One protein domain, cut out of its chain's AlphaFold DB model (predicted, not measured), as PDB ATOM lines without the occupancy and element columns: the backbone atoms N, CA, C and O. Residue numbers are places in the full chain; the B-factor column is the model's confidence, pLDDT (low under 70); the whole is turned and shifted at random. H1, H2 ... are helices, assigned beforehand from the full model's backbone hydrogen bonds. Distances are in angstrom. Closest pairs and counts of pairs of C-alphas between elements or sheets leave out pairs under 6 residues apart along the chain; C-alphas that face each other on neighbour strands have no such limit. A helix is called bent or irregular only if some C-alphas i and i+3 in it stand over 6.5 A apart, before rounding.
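AT A GLANCE: This is residues 15 to 128 of the 438 residues of the protein "Map protein" of Symbiodinium necroappetens (UniProt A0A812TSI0). One long helix, H4, runs nearly straight through a slight bend as the spine of an extended, only just flat assembly; H2 packs on one stretch of it, residues 83 to 95, and H3 packs on its first residues, 73 to 80. Past the other end of H4 the printed part folds back, with short H5 and H6 near H4b and H6 also near the end of H4a, while H1 turns off at a corner from the start of H2. The printed part has 114 residues with six named helices, H1 to H6 in order, and no named strand; its class is all helix. It is only just extended, close to loose, with a radius of gyration of the C-alphas of 20.1 A, and its spans are 58 by 35 by 20 A.

HOW THE PARTS SIT: H4, residues 73 to 108, was assigned as one helix by its hydrogen bonds but is bent: C-alphas 98 and 101 are 6.7 A apart. Its arms H4a, residues 73 to 98, and H4b, residues 101 to 108, stand at a shallow tilt of 16 degrees. H2, residues 28 to 49, touches H4a at residues 83 to 95 alone; the closest C-alphas, of Tyr 39 and Ala 91, are 5.2 A apart. They run opposite ways at a shallow tilt of 33 degrees, only just short of steep. H3, residues 52 to 61, touches H4a at residues 73 to 80 alone, with the closest C-alphas, of Pro 52 and Ala 76, 4.9 A apart; they run opposite ways at a steep tilt of 50 degrees. H1, residues 15 to 22, and H2 only just touch, only at the corner, with 3 pairs of C-alphas within 8 A; the closest, of Ala 22 and Pro 29, are 5.6 A apart. H5, residues 112 to 117, is close to H4b but not clearly touching; the closest C-alphas, of Asn 105 and Ala 115, are 6.8 A apart. H6, residues 120 to 128, is close to H4a but not clearly touching, with the closest C-alphas, of Ala 98 and Thr 121, 6.0 A apart. H2 and H6 are apart. In H1, H2, H3, H4a, H4b, H5 and H6 every O i to N i+4 pair is within hydrogen-bond range.

IN THESE COORDINATES: H4a measures 36.4 A and H4b 10.4 A from first to last C-alpha. H2 measures 31.6 A, H3 14.2 A, H6 11.7 A, H1 10.3 A and H5 8.6 A. C-alpha 15, where H1 begins, is at (98.230, 125.695, 131.449); C-alpha 73, where H4a begins, is at (124.997, 163.026, 108.392); C-alpha 128, where H6 ends, is at (120.201, 157.505, 141.613).

THE WHOLE: The two C-alphas farthest apart, those of Asn 17 and Gly 63, are 62.0 A apart. The printed part has no cut. The link from H3 to H4, 11 residues, is long; the other links are tight. Residues 107 to 113 stand free. The mean pLDDT of the printed part is 79.0, and 20 residues are under 70, among them residues 110 to 124.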
ATOM      1  N   SER A  15      97.571 124.533 132.059       71.75
ATOM      2  CA  SER A  15      98.230 125.695 131.449       71.75
ATOM      3  C   SER A  15      98.322 126.876 132.419       71.75
ATOM      4  O   SER A  15      99.355 127.531 132.481       71.75
ATOM      5  N   MET A  16      97.279 127.136 133.215       75.06
ATOM      6  CA  MET A  16      97.275 128.211 134.215       75.06
ATOM      7  C   MET A  16      98.252 127.939 135.362       75.06
ATOM      8  O   MET A  16      98.946 128.859 135.785       75.06
ATOM      9  N   ASN A  17      98.370 126.688 135.819       76.12
ATOM     10  CA  ASN A  17      99.353 126.321 136.841       76.12
ATOM     11  C   ASN A  17     100.787 126.432 136.302       76.12
ATOM     12  O   ASN A  17     101.642 127.009 136.968       76.12
ATOM     13  N   PHE A  18     101.029 125.978 135.067       76.06
ATOM     14  CA  PHE A  18     102.321 126.150 134.398       76.06
ATOM     15  C   PHE A  18     102.702 127.630 134.246       76.06
ATOM     16  O   PHE A  18     103.831 128.009 134.541       76.06
ATOM     17  N   LEU A  19     101.758 128.485 133.836       75.62
ATOM     18  CA  LEU A  19     101.979 129.930 133.753       75.62
ATOM     19  C   LEU A  19     102.274 130.525 135.136       75.62
ATOM     20  O   LEU A  19     103.219 131.292 135.281       75.62
ATOM     21  N   SER A  20     101.520 130.142 136.165       78.00
ATOM     22  CA  SER A  20     101.745 130.629 137.528       78.00
ATOM     23  C   SER A  20     103.134 130.263 138.064       78.00
ATOM     24  O   SER A  20     103.773 131.091 138.708       78.00
ATOM     25  N   GLU A  21     103.618 129.049 137.799       74.56
ATOM     26  CA  GLU A  21     104.960 128.612 138.206       74.56
ATOM     27  C   GLU A  21     106.062 129.270 137.361       74.56
ATOM     28  O   GLU A  21     107.099 129.670 137.891       74.56
ATOM     29  N   ALA A  22     105.832 129.446 136.056       76.88
ATOM     30  CA  ALA A  22     106.781 130.083 135.145       76.88
ATOM     31  C   ALA A  22     106.980 131.583 135.435       76.88
ATOM     32  O   ALA A  22     108.092 132.093 135.279       76.88
ATOM     33  N   PHE A  23     105.926 132.278 135.873       77.81
ATOM     34  CA  PHE A  23     105.949 133.702 136.227       77.81
ATOM     35  C   PHE A  23     106.186 133.965 137.722       77.81
ATOM     36  O   PHE A  23     106.147 135.118 138.153       77.81
ATOM     37  N   ALA A  24     106.466 132.929 138.516       75.62
ATOM     38  CA  ALA A  24     106.873 133.110 139.901       75.62
ATOM     39  C   ALA A  24     108.199 133.893 139.979       75.62
ATOM     40  O   ALA A  24     109.125 133.682 139.190       75.62
ATOM     41  N   MET A  25     108.301 134.805 140.945       66.25
ATOM     42  CA  MET A  25     109.479 135.655 141.114       66.25
ATOM     43  C   MET A  25     110.733 134.795 141.351       66.25
ATOM     44  O   MET A  25     110.762 133.941 142.236       66.25
ATOM     45  N   GLY A  26     111.770 134.998 140.534       67.94
ATOM     46  CA  GLY A  26     113.004 134.204 140.572       67.94
ATOM     47  C   GLY A  26     112.961 132.879 139.797       67.94
ATOM     48  O   GLY A  26     113.980 132.183 139.752       67.94
ATOM     49  N   ALA A  27     111.835 132.520 139.170       79.19
ATOM     50  CA  ALA A  27     111.791 131.446 138.181       79.19
ATOM     51  C   ALA A  27     112.570 131.849 136.917       79.19
ATOM     52  O   ALA A  27     112.640 133.026 136.557       79.19
ATOM     53  N   PHE A  28     113.158 130.872 136.223       81.69
ATOM     54  CA  PHE A  28     113.961 131.133 135.024       81.69
ATOM     55  C   PHE A  28     113.200 131.930 133.942       81.69
ATOM     56  O   PHE A  28     113.758 132.918 133.460       81.69
ATOM     57  N   PRO A  29     111.934 131.600 133.595       85.06
ATOM     58  CA  PRO A  29     111.191 132.360 132.586       85.06
ATOM     59  C   PRO A  29     110.918 133.808 133.013       85.06
ATOM     60  O   PRO A  29     111.025 134.718 132.194       85.06
ATOM     61  N   TYR A  30     110.639 134.032 134.301       83.25
ATOM     62  CA  TYR A  30     110.459 135.367 134.869       83.25
ATOM     63  C   TYR A  30     111.732 136.217 134.755       83.25
ATOM     64  O   TYR A  30     111.682 137.328 134.232       83.25
ATOM     65  N   VAL A  31     112.883 135.691 135.190       83.12
ATOM     66  CA  VAL A  31     114.172 136.410 135.129       83.12
ATOM     67  C   VAL A  31     114.562 136.712 133.683       83.12
ATOM     68  O   VAL A  31     114.992 137.820 133.378       83.12
ATOM     69  N   PHE A  32     114.368 135.753 132.778       87.44
ATOM     70  CA  PHE A  32     114.665 135.931 131.360       87.44
ATOM     71  C   PHE A  32     113.816 137.041 130.723       87.44
ATOM     72  O   PHE A  32     114.350 137.932 130.064       87.44
ATOM     73  N   LEU A  33     112.502 137.037 130.969       88.31
ATOM     74  CA  LEU A  33     111.601 138.075 130.467       88.31
ATOM     75  C   LEU A  33     111.901 139.445 131.095       88.31
ATOM     76  O   LEU A  33     111.802 140.471 130.425       88.31
ATOM     77  N   TYR A  34     112.329 139.460 132.355       84.69
ATOM     78  CA  TYR A  34     112.741 140.674 133.046       84.69
ATOM     79  C   TYR A  34     113.995 141.308 132.417       84.69
ATOM     80  O   TYR A  34     113.997 142.511 132.173       84.69
ATOM     81  N   ILE A  35     115.011 140.514 132.048       89.25
ATOM     82  CA  ILE A  35     116.187 140.999 131.294       89.25
ATOM     83  C   ILE A  35     115.759 141.600 129.954       89.25
ATOM     84  O   ILE A  35     116.194 142.694 129.603       89.25
ATOM     85  N   ILE A  36     114.880 140.915 129.216       92.94
ATOM     86  CA  ILE A  36     114.372 141.418 127.929       92.94
ATOM     87  C   ILE A  36     113.695 142.778 128.111       92.94
ATOM     88  O   ILE A  36     113.920 143.683 127.311       92.94
ATOM     89  N   MET A  37     112.906 142.945 129.173       89.31
ATOM     90  CA  MET A  37     112.285 144.228 129.498       89.31
ATOM     91  C   MET A  37     113.312 145.305 129.846       89.31
ATOM     92  O   MET A  37     113.172 146.426 129.367       89.31
ATOM     93  N   VAL A  38     114.372 144.984 130.595       88.00
ATOM     94  CA  VAL A  38     115.457 145.940 130.877       88.00
ATOM     95  C   VAL A  38     116.118 146.410 129.582       88.00
ATOM     96  O   VAL A  38     116.282 147.614 129.392       88.00
ATOM     97  N   TYR A  39     116.441 145.497 128.665       92.19
ATOM     98  CA  TYR A  39     116.988 145.859 127.356       92.19
ATOM     99  C   TYR A  39     116.004 146.708 126.550       92.19
ATOM    100  O   TYR A  39     116.362 147.797 126.109       92.19
ATOM    101  N   PHE A  40     114.755 146.263 126.415       93.75
ATOM    102  CA  PHE A  40     113.725 146.993 125.678       93.75
ATOM    103  C   PHE A  40     113.558 148.429 126.188       93.75
ATOM    104  O   PHE A  40     113.625 149.367 125.399       93.75
ATOM    105  N   PHE A  41     113.399 148.616 127.501       89.31
ATOM    106  CA  PHE A  41     113.209 149.945 128.078       89.31
ATOM    107  C   PHE A  41     114.476 150.799 128.047       89.31
ATOM    108  O   PHE A  41     114.362 152.011 127.889       89.31
ATOM    109  N   SER A  42     115.667 150.198 128.134       87.38
ATOM    110  CA  SER A  42     116.927 150.936 127.977       87.38
ATOM    111  C   SER A  42     117.051 151.512 126.566       87.38
ATOM    112  O   SER A  42     117.329 152.696 126.410       87.38
ATOM    113  N   TYR A  43     116.764 150.706 125.539       90.06
ATOM    114  CA  TYR A  43     116.756 151.167 124.148       90.06
ATOM    115  C   TYR A  43     115.647 152.183 123.881       90.06
ATOM    116  O   TYR A  43     115.908 153.228 123.293       90.06
ATOM    117  N   PHE A  44     114.433 151.920 124.368       89.31
ATOM    118  CA  PHE A  44     113.311 152.845 124.238       89.31
ATOM    119  C   PHE A  44     113.628 154.212 124.855       89.31
ATOM    120  O   PHE A  44     113.406 155.240 124.220       89.31
ATOM    121  N   TRP A  45     114.196 154.234 126.064       85.81
ATOM    122  CA  TRP A  45     114.607 155.469 126.723       85.81
ATOM    123  C   TRP A  45     115.691 156.208 125.936       85.81
ATOM    124  O   TRP A  45     115.547 157.406 125.700       85.81
ATOM    125  N   THR A  46     116.743 155.513 125.482       84.44
ATOM    126  CA  THR A  46     117.814 156.132 124.688       84.44
ATOM    127  C   THR A  46     117.265 156.762 123.409       84.44
ATOM    128  O   THR A  46     117.586 157.912 123.124       84.44
ATOM    129  N   THR A  47     116.401 156.064 122.668       84.31
ATOM    130  CA  THR A  47     115.812 156.589 121.426       84.31
ATOM    131  C   THR A  47     114.887 157.784 121.667       84.31
ATOM    132  O   THR A  47     114.847 158.697 120.850       84.31
ATOM    133  N   VAL A  48     114.139 157.802 122.776       84.38
ATOM    134  CA  VAL A  48     113.254 158.931 123.119       84.38
ATOM    135  C   VAL A  48     114.055 160.147 123.584       84.38
ATOM    136  O   VAL A  48     113.703 161.277 123.254       84.38
ATOM    137  N   GLN A  49     115.115 159.930 124.362       81.12
ATOM    138  CA  GLN A  49     115.877 161.009 124.983       81.12
ATOM    139  C   GLN A  49     116.933 161.612 124.049       81.12
ATOM    140  O   GLN A  49     117.232 162.803 124.157       81.12
ATOM    141  N   PHE A  50     117.511 160.807 123.158       84.25
ATOM    142  CA  PHE A  50     118.604 161.219 122.287       84.25
ATOM    143  C   PHE A  50     118.217 161.067 120.819       84.25
ATOM    144  O   PHE A  50     117.997 159.962 120.331       84.25
ATOM    145  N   ASN A  51     118.210 162.189 120.099       87.75
ATOM    146  CA  ASN A  51     118.088 162.210 118.647       87.75
ATOM    147  C   ASN A  51     119.465 162.527 118.023       87.75
ATOM    148  O   ASN A  51     119.897 163.685 118.076       87.75
ATOM    149  N   PRO A  52     120.170 161.536 117.434       86.50
ATOM    150  CA  PRO A  52     121.500 161.738 116.851       86.50
ATOM    151  C   PRO A  52     121.529 162.817 115.760       86.50
ATOM    152  O   PRO A  52     122.534 163.517 115.610       86.50
ATOM    153  N   GLU A  53     120.434 162.982 115.009       86.00
ATOM    154  CA  GLU A  53     120.348 164.018 113.980       86.00
ATOM    155  C   GLU A  53     120.332 165.422 114.580       86.00
ATOM    156  O   GLU A  53     121.019 166.316 114.077       86.00
ATOM    157  N   ASP A  54     119.571 165.624 115.655       84.19
ATOM    158  CA  ASP A  54     119.463 166.926 116.314       84.19
ATOM    159  C   ASP A  54     120.766 167.278 117.031       84.19
ATOM    160  O   ASP A  54     121.241 168.406 116.915       84.19
ATOM    161  N   MET A  55     121.414 166.299 117.672       81.38
ATOM    162  CA  MET A  55     122.741 166.480 118.272       81.38
ATOM    163  C   MET A  55     123.797 166.855 117.225       81.38
ATOM    164  O   MET A  55     124.593 167.768 117.437       81.38
ATOM    165  N   SER A  56     123.793 166.192 116.065       85.12
ATOM    166  CA  SER A  56     124.709 166.513 114.964       85.12
ATOM    167  C   SER A  56     124.476 167.922 114.401       85.12
ATOM    168  O   SER A  56     125.438 168.650 114.133       85.12
ATOM    169  N   LYS A  57     123.209 168.343 114.258       82.62
ATOM    170  CA  LYS A  57     122.855 169.713 113.850       82.62
ATOM    171  C   LYS A  57     123.320 170.737 114.885       82.62
ATOM    172  O   LYS A  57     123.969 171.701 114.502       82.62
ATOM    173  N   GLN A  58     123.080 170.492 116.173       78.38
ATOM    174  CA  GLN A  58     123.531 171.370 117.258       78.38
ATOM    175  C   GLN A  58     125.056 171.524 117.277       78.38
ATOM    176  O   GLN A  58     125.547 172.645 117.357       78.38
ATOM    177  N   LEU A  59     125.814 170.431 117.138       76.94
ATOM    178  CA  LEU A  59     127.278 170.492 117.054       76.94
ATOM    179  C   LEU A  59     127.732 171.391 115.897       76.94
ATOM    180  O   LEU A  59     128.542 172.296 116.098       76.94
ATOM    181  N   ARG A  60     127.147 171.203 114.706       76.31
ATOM    182  CA  ARG A  60     127.434 172.034 113.531       76.31
ATOM    183  C   ARG A  60     127.110 173.510 113.772       76.31
ATOM    184  O   ARG A  60     127.926 174.364 113.436       76.31
ATOM    185  N   ASP A  61     125.934 173.798 114.316       75.62
ATOM    186  CA  ASP A  61     125.427 175.161 114.468       75.62
ATOM    187  C   ASP A  61     126.168 175.926 115.590       75.62
ATOM    188  O   ASP A  61     126.298 177.146 115.519       75.62
ATOM    189  N   HIS A  62     126.748 175.215 116.567       72.69
ATOM    190  CA  HIS A  62     127.618 175.767 117.616       72.69
ATOM    191  C   HIS A  62     129.122 175.730 117.281       72.69
ATOM    192  O   HIS A  62     129.948 176.040 118.137       72.69
ATOM    193  N   GLY A  63     129.507 175.346 116.058       71.00
ATOM    194  CA  GLY A  63     130.911 175.312 115.622       71.00
ATOM    195  C   GLY A  63     131.773 174.226 116.285       71.00
ATOM    196  O   GLY A  63     132.993 174.234 116.130       71.00
ATOM    197  N   SER A  64     131.155 173.282 116.999       68.81
ATOM    198  CA  SER A  64     131.826 172.149 117.638       68.81
ATOM    199  C   SER A  64     131.835 170.936 116.705       68.81
ATOM    200  O   SER A  64     130.903 170.707 115.933       68.81
ATOM    201  N   PHE A  65     132.899 170.137 116.729       79.19
ATOM    202  CA  PHE A  65     133.020 168.974 115.854       79.19
ATOM    203  C   PHE A  65     133.748 167.827 116.540       79.19
ATOM    204  O   PHE A  65     134.618 168.023 117.385       79.19
ATOM    205  N   ILE A  66     133.401 166.605 116.142       79.06
ATOM    206  CA  ILE A  66     134.109 165.407 116.581       79.06
ATOM    207  C   ILE A  66     135.388 165.294 115.735       79.06
ATOM    208  O   ILE A  66     135.289 165.255 114.503       79.06
ATOM    209  N   PRO A  67     136.588 165.243 116.345       69.62
ATOM    210  CA  PRO A  67     137.842 165.133 115.607       69.62
ATOM    211  C   PRO A  67     137.813 163.986 114.587       69.62
ATOM    212  O   PRO A  67     137.507 162.844 114.921       69.62
ATOM    213  N   GLY A  68     138.119 164.296 113.324       76.44
ATOM    214  CA  GLY A  68     138.130 163.321 112.226       76.44
ATOM    215  C   GLY A  68     136.789 163.104 111.508       76.44
ATOM    216  O   GLY A  68     136.771 162.426 110.479       76.44
ATOM    217  N   LEU A  69     135.686 163.707 111.968       80.75
ATOM    218  CA  LEU A  69     134.378 163.636 111.311       80.75
ATOM    219  C   LEU A  69     133.882 165.026 110.910       80.75
ATOM    220  O   LEU A  69     133.933 165.981 111.680       80.75
ATOM    221  N   ARG A  70     133.378 165.145 109.677       75.88
ATOM    222  CA  ARG A  70     132.734 166.385 109.224       75.88
ATOM    223  C   ARG A  70     131.327 166.491 109.835       75.88
ATOM    224  O   ARG A  70     130.583 165.504 109.744       75.88
ATOM    225  N   PRO A  71     130.940 167.658 110.388       73.75
ATOM    226  CA  PRO A  71     129.593 167.885 110.913       73.75
ATOM    227  C   PRO A  71     128.508 167.599 109.867       73.75
ATOM    228  O   PRO A  71     128.659 167.961 108.697       73.75
ATOM    229  N   GLY A  72     127.419 166.940 110.275       79.88
ATOM    230  CA  GLY A  72     126.326 166.529 109.386       79.88
ATOM    231  C   GLY A  72     125.998 165.027 109.460       79.88
ATOM    232  O   GLY A  72     126.187 164.418 110.516       79.88
ATOM    233  N   PRO A  73     125.519 164.400 108.366       84.12
ATOM    234  CA  PRO A  73     124.997 163.026 108.392       84.12
ATOM    235  C   PRO A  73     125.982 161.992 108.957       84.12
ATOM    236  O   PRO A  73     125.619 161.181 109.799       84.12
ATOM    237  N   ARG A  74     127.271 162.102 108.606       82.81
ATOM    238  CA  ARG A  74     128.323 161.188 109.094       82.81
ATOM    239  C   ARG A  74     128.566 161.283 110.601       82.81
ATOM    240  O   ARG A  74     129.019 160.324 111.213       82.81
ATOM    241  N   THR A  75     128.304 162.450 111.189       85.81
ATOM    242  CA  THR A  75     128.394 162.645 112.641       85.81
ATOM    243  C   THR A  75     127.178 162.027 113.334       85.81
ATOM    244  O   THR A  75     127.341 161.407 114.377       85.81
ATOM    245  N   ALA A  76     125.985 162.118 112.735       87.75
ATOM    246  CA  ALA A  76     124.776 161.487 113.269       87.75
ATOM    247  C   ALA A  76     124.897 159.953 113.278       87.75
ATOM    248  O   ALA A  76     124.682 159.345 114.319       87.75
ATOM    249  N   GLU A  77     125.353 159.351 112.174       89.06
ATOM    250  CA  GLU A  77     125.609 157.901 112.080       89.06
ATOM    251  C   GLU A  77     126.632 157.423 113.125       89.06
ATOM    252  O   GLU A  77     126.482 156.364 113.734       89.06
ATOM    253  N   TYR A  78     127.684 158.214 113.359       88.00
ATOM    254  CA  TYR A  78     128.675 157.904 114.386       88.00
ATOM    255  C   TYR A  78     128.073 157.957 115.795       88.00
ATOM    256  O   TYR A  78     128.291 157.041 116.587       88.00
ATOM    257  N   LEU A  79     127.310 159.010 116.105       87.12
ATOM    258  CA  LEU A  79     126.637 159.161 117.394       87.12
ATOM    259  C   LEU A  79     125.634 158.031 117.633       87.12
ATOM    260  O   LEU A  79     125.619 157.461 118.718       87.12
ATOM    261  N   GLU A  80     124.859 157.661 116.618       90.19
ATOM    262  CA  GLU A  80     123.934 156.531 116.671       90.19
ATOM    263  C   GLU A  80     124.669 155.225 117.004       90.19
ATOM    264  O   GLU A  80     124.343 154.573 117.996       90.19
ATOM    265  N   ALA A  81     125.742 154.903 116.273       89.38
ATOM    266  CA  ALA A  81     126.532 153.697 116.519       89.38
ATOM    267  C   ALA A  81     127.181 153.674 117.915       89.38
ATOM    268  O   ALA A  81     127.304 152.614 118.537       89.38
ATOM    269  N   VAL A  82     127.624 154.827 118.422       88.69
ATOM    270  CA  VAL A  82     128.193 154.944 119.773       88.69
ATOM    271  C   VAL A  82     127.112 154.746 120.832       88.69
ATOM    272  O   VAL A  82     127.303 153.948 121.752       88.69
ATOM    273  N   MET A  83     125.968 155.418 120.696       86.62
ATOM    274  CA  MET A  83     124.861 155.301 121.644       86.62
ATOM    275  C   MET A  83     124.286 153.889 121.683       86.62
ATOM    276  O   MET A  83     123.993 153.388 122.768       86.62
ATOM    277  N   GLU A  84     124.180 153.216 120.538       89.06
ATOM    278  CA  GLU A  84     123.708 151.834 120.464       89.06
ATOM    279  C   GLU A  84     124.636 150.882 121.236       89.06
ATOM    280  O   GLU A  84     124.181 150.071 122.046       89.06
ATOM    281  N   ARG A  85     125.958 151.032 121.065       90.81
ATOM    282  CA  ARG A  85     126.970 150.231 121.778       90.81
ATOM    283  C   ARG A  85     126.957 150.484 123.280       90.81
ATOM    284  O   ARG A  85     127.018 149.533 124.060       90.81
ATOM    285  N   ILE A  86     126.882 151.749 123.688       88.12
ATOM    286  CA  ILE A  86     126.827 152.121 125.106       88.12
ATOM    287  C   ILE A  86     125.541 151.582 125.733       88.12
ATOM    288  O   ILE A  86     125.596 150.983 126.805       88.12
ATOM    289  N   THR A  87     124.403 151.721 125.050       89.50
ATOM    290  CA  THR A  87     123.103 151.234 125.533       89.50
ATOM    291  C   THR A  87     123.098 149.717 125.680       89.50
ATOM    292  O   THR A  87     122.614 149.211 126.689       89.50
ATOM    293  N   TYR A  88     123.706 148.980 124.746       91.75
ATOM    294  CA  TYR A  88     123.833 147.526 124.840       91.75
ATOM    295  C   TYR A  88     124.599 147.079 126.096       91.75
ATOM    296  O   TYR A  88     124.142 146.202 126.837       91.75
ATOM    297  N   VAL A  89     125.761 147.692 126.352       90.38
ATOM    298  CA  VAL A  89     126.602 147.370 127.517       90.38
ATOM    299  C   VAL A  89     125.933 147.831 128.815       90.38
ATOM    300  O   VAL A  89     125.904 147.084 129.795       90.38
ATOM    301  N   GLY A  90     125.341 149.026 128.813       85.94
ATOM    302  CA  GLY A  90     124.611 149.589 129.947       85.94
ATOM    303  C   GLY A  90     123.391 148.754 130.337       85.94
ATOM    304  O   GLY A  90     123.212 148.456 131.515       85.94
ATOM    305  N   ALA A  91     122.603 148.291 129.364       88.31
ATOM    306  CA  ALA A  91     121.461 147.408 129.599       88.31
ATOM    307  C   ALA A  91     121.886 146.066 130.215       88.31
ATOM    308  O   ALA A  91     121.215 145.558 131.117       88.31
ATOM    309  N   GLY A  92     123.029 145.517 129.792       89.56
ATOM    310  CA  GLY A  92     123.609 144.317 130.399       89.56
ATOM    311  C   GLY A  92     123.993 144.535 131.861       89.56
ATOM    312  O   GLY A  92     123.624 143.744 132.730       89.56
ATOM    313  N   PHE A  93     124.665 145.647 132.157       85.25
ATOM    314  CA  PHE A  93     125.031 146.017 133.523       85.25
ATOM    315  C   PHE A  93     123.802 146.248 134.420       85.25
ATOM    316  O   PHE A  93     123.729 145.702 135.522       85.25
ATOM    317  N   LEU A  94     122.800 146.982 133.927       82.38
ATOM    318  CA  LEU A  94     121.534 147.211 134.631       82.38
ATOM    319  C   LEU A  94     120.778 145.907 134.889       82.38
ATOM    320  O   LEU A  94     120.241 145.718 135.978       82.38
ATOM    321  N   SER A  95     120.781 144.985 133.925       85.69
ATOM    322  CA  SER A  95     120.169 143.663 134.083       85.69
ATOM    323  C   SER A  95     120.830 142.875 135.214       85.69
ATOM    324  O   SER A  95     120.136 142.279 136.035       85.69
ATOM    325  N   ILE A  96     122.164 142.916 135.312       84.12
ATOM    326  CA  ILE A  96     122.909 142.272 136.404       84.12
ATOM    327  C   ILE A  96     122.529 142.897 137.749       84.12
ATOM    328  O   ILE A  96     122.145 142.174 138.669       84.12
ATOM    329  N   ILE A  97     122.570 144.229 137.861       80.12
ATOM    330  CA  ILE A  97     122.197 144.940 139.093       80.12
ATOM    331  C   ILE A  97     120.766 144.605 139.514       80.12
ATOM    332  O   ILE A  97     120.510 144.381 140.695       80.12
ATOM    333  N   ALA A  98     119.835 144.542 138.565       76.06
ATOM    334  CA  ALA A  98     118.434 144.287 138.860       76.06
ATOM    335  C   ALA A  98     118.179 142.841 139.338       76.06
ATOM    336  O   ALA A  98     117.255 142.606 140.118       76.06
ATOM    337  N   ILE A  99     119.010 141.878 138.920       78.75
ATOM    338  CA  ILE A  99     118.879 140.454 139.274       78.75
ATOM    339  C   ILE A  99     119.574 140.103 140.592       78.75
ATOM    340  O   ILE A  99     119.087 139.231 141.315       78.75
ATOM    341  N   VAL A 100     120.690 140.759 140.927       77.06
ATOM    342  CA  VAL A 100     121.489 140.440 142.127       77.06
ATOM    343  C   VAL A 100     120.631 140.377 143.405       77.06
ATOM    344  O   VAL A 100     120.690 139.355 144.092       77.06
ATOM    345  N   PRO A 101     119.761 141.361 143.710       72.88
ATOM    346  CA  PRO A 101     118.889 141.296 144.885       72.88
ATOM    347  C   PRO A 101     117.906 140.121 144.851       72.88
ATOM    348  O   PRO A 101     117.632 139.518 145.883       72.88
ATOM    349  N   MET A 102     117.410 139.743 143.670       72.94
ATOM    350  CA  MET A 102     116.474 138.626 143.507       72.94
ATOM    351  C   MET A 102     117.131 137.279 143.828       72.94
ATOM    352  O   MET A 102     116.528 136.435 144.492       72.94
ATOM    353  N   ILE A 103     118.385 137.093 143.405       74.00
ATOM    354  CA  ILE A 103     119.176 135.893 143.717       74.00
ATOM    355  C   ILE A 103     119.504 135.840 145.214       74.00
ATOM    356  O   ILE A 103     119.340 134.796 145.847       74.00
ATOM    357  N   VAL A 104     119.936 136.963 145.792       72.44
ATOM    358  CA  VAL A 104     120.287 137.063 147.216       72.44
ATOM    359  C   VAL A 104     119.075 136.768 148.105       72.44
ATOM    360  O   VAL A 104     119.175 135.948 149.016       72.44
ATOM    361  N   ASN A 105     117.913 137.345 147.793       70.44
ATOM    362  CA  ASN A 105     116.680 137.127 148.555       70.44
ATOM    363  C   ASN A 105     116.215 135.666 148.504       70.44
ATOM    364  O   ASN A 105     115.814 135.115 149.530       70.44
ATOM    365  N   ARG A 106     116.319 135.017 147.333       70.81
ATOM    366  CA  ARG A 106     115.975 133.597 147.168       70.81
ATOM    367  C   ARG A 106     116.890 132.679 147.983       70.81
ATOM    368  O   ARG A 106     116.410 131.710 148.558       70.81
ATOM    369  N   ASN A 107     118.186 132.977 148.041       72.56
ATOM    370  CA  ASN A 107     119.155 132.153 148.768       72.56
ATOM    371  C   ASN A 107     119.101 132.356 150.291       72.56
ATOM    372  O   ASN A 107     119.444 131.442 151.035       72.56
ATOM    373  N   LEU A 108     118.677 133.536 150.756       76.50
ATOM    374  CA  LEU A 108     118.611 133.882 152.181       76.50
ATOM    375  C   LEU A 108     117.225 133.663 152.818       76.50
ATOM    376  O   LEU A 108     117.078 133.892 154.014       76.50
ATOM    377  N   ASN A 109     116.228 133.195 152.053       71.56
ATOM    378  CA  ASN A 109     114.870 132.887 152.532       71.56
ATOM    379  C   ASN A 109     114.189 134.062 153.275       71.56
ATOM    380  O   ASN A 109     113.487 133.876 154.268       71.56
ATOM    381  N   ILE A 110     114.424 135.288 152.800       69.75
ATOM    382  CA  ILE A 110     113.894 136.517 153.405       69.75
ATOM    383  C   ILE A 110     112.403 136.657 153.066       69.75
ATOM    384  O   ILE A 110     112.000 136.443 151.923       69.75
ATOM    385  N   ASP A 111     111.593 137.040 154.057       68.12
ATOM    386  CA  ASP A 111     110.155 137.264 153.891       68.12
ATOM    387  C   ASP A 111     109.868 138.315 152.802       68.12
ATOM    388  O   ASP A 111     110.520 139.364 152.740       68.12
ATOM    389  N   PHE A 112     108.878 138.039 151.946       64.00
ATOM    390  CA  PHE A 112     108.520 138.874 150.797       64.00
ATOM    391  C   PHE A 112     108.218 140.326 151.196       64.00
ATOM    392  O   PHE A 112     108.613 141.251 150.484       64.00
ATOM    393  N   GLY A 113     107.589 140.542 152.357       62.06
ATOM    394  CA  GLY A 113     107.292 141.887 152.853       62.06
ATOM    395  C   GLY A 113     108.553 142.690 153.190       62.06
ATOM    396  O   GLY A 113     108.633 143.878 152.884       62.06
ATOM    397  N   VAL A 114     109.576 142.038 153.748       63.28
ATOM    398  CA  VAL A 114     110.861 142.669 154.101       63.28
ATOM    399  C   VAL A 114     111.732 142.868 152.854       63.28
ATOM    400  O   VAL A 114     112.356 143.917 152.693       63.28
ATOM    401  N   ALA A 115     111.714 141.900 151.934       62.19
ATOM    402  CA  ALA A 115     112.442 141.944 150.667       62.19
ATOM    403  C   ALA A 115     111.939 143.044 149.711       62.19
ATOM    404  O   ALA A 115     112.739 143.612 148.966       62.19
ATOM    405  N   GLN A 116     110.638 143.366 149.733       61.12
ATOM    406  CA  GLN A 116     110.081 144.490 148.969       61.12
ATOM    407  C   GLN A 116     110.291 145.849 149.653       61.12
ATOM    408  O   GLN A 116     110.506 146.839 148.956       61.12
ATOM    409  N   PHE A 117     110.268 145.912 150.989       57.19
ATOM    410  CA  PHE A 117     110.415 147.170 151.737       57.19
ATOM    411  C   PHE A 117     111.862 147.701 151.751       57.19
ATOM    412  O   PHE A 117     112.081 148.907 151.689       57.19
ATOM    413  N   LEU A 118     112.853 146.802 151.766       54.44
ATOM    414  CA  LEU A 118     114.292 147.090 151.635       54.44
ATOM    415  C   LEU A 118     114.852 146.600 150.287       54.44
ATOM    416  O   LEU A 118     116.009 146.192 150.190       54.44
ATOM    417  N   GLY A 119     114.032 146.597 149.233       60.09
ATOM    418  CA  GLY A 119     114.455 146.159 147.907       60.09
ATOM    419  C   GLY A 119     115.573 147.055 147.377       60.09
ATOM    420  O   GLY A 119     115.308 148.166 146.917       60.09
ATOM    421  N   GLY A 120     116.819 146.571 147.430       63.31
ATOM    422  CA  GLY A 120     118.017 147.327 147.051       63.31
ATOM    423  C   GLY A 120     117.909 147.994 145.679       63.31
ATOM    424  O   GLY A 120     118.367 149.116 145.514       63.31
ATOM    425  N   THR A 121     117.209 147.376 144.725       66.56
ATOM    426  CA  THR A 121     116.951 147.964 143.402       66.56
ATOM    427  C   THR A 121     116.079 149.219 143.477       66.56
ATOM    428  O   THR A 121     116.397 150.214 142.840       66.56
ATOM    429  N   GLY A 122     115.007 149.214 144.275       67.69
ATOM    430  CA  GLY A 122     114.107 150.364 144.417       67.69
ATOM    431  C   GLY A 122     114.773 151.534 145.139       67.69
ATOM    432  O   GLY A 122     114.660 152.673 144.695       67.69
ATOM    433  N   LEU A 123     115.539 151.249 146.196       69.62
ATOM    434  CA  LEU A 123     116.291 152.273 146.925       69.62
ATOM    435  C   LEU A 123     117.424 152.863 146.072       69.62
ATOM    436  O   LEU A 123     117.587 154.079 146.042       69.62
ATOM    437  N   LEU A 124     118.164 152.027 145.332       66.25
ATOM    438  CA  LEU A 124     119.192 152.491 144.395       66.25
ATOM    439  C   LEU A 124     118.594 153.322 143.261       66.25
ATOM    440  O   LEU A 124     119.190 154.320 142.880       66.25
ATOM    441  N   ILE A 125     117.415 152.962 142.744       72.50
ATOM    442  CA  ILE A 125     116.720 153.774 141.737       72.50
ATOM    443  C   ILE A 125     116.302 155.119 142.335       72.50
ATOM    444  O   ILE A 125     116.554 156.144 141.717       72.50
ATOM    445  N   VAL A 126     115.723 155.155 143.540       73.00
ATOM    446  CA  VAL A 126     115.313 156.416 144.184       73.00
ATOM    447  C   VAL A 126     116.513 157.321 144.462       73.00
ATOM    448  O   VAL A 126     116.444 158.516 144.188       73.00
ATOM    449  N   VAL A 127     117.623 156.771 144.960       75.50
ATOM    450  CA  VAL A 127     118.844 157.548 145.224       75.50
ATOM    451  C   VAL A 127     119.493 158.009 143.920       75.50
ATOM    452  O   VAL A 127     119.834 159.180 143.810       75.50
ATOM    453  N   SER A 128     119.615 157.143 142.911       69.69
ATOM    454  CA  SER A 128     120.201 157.505 141.613       69.69
ATOM    455  C   SER A 128     119.356 158.529 140.861       69.69
ATOM    456  O   SER A 128     119.903 159.491 140.340       69.69
TER     457      SER A 128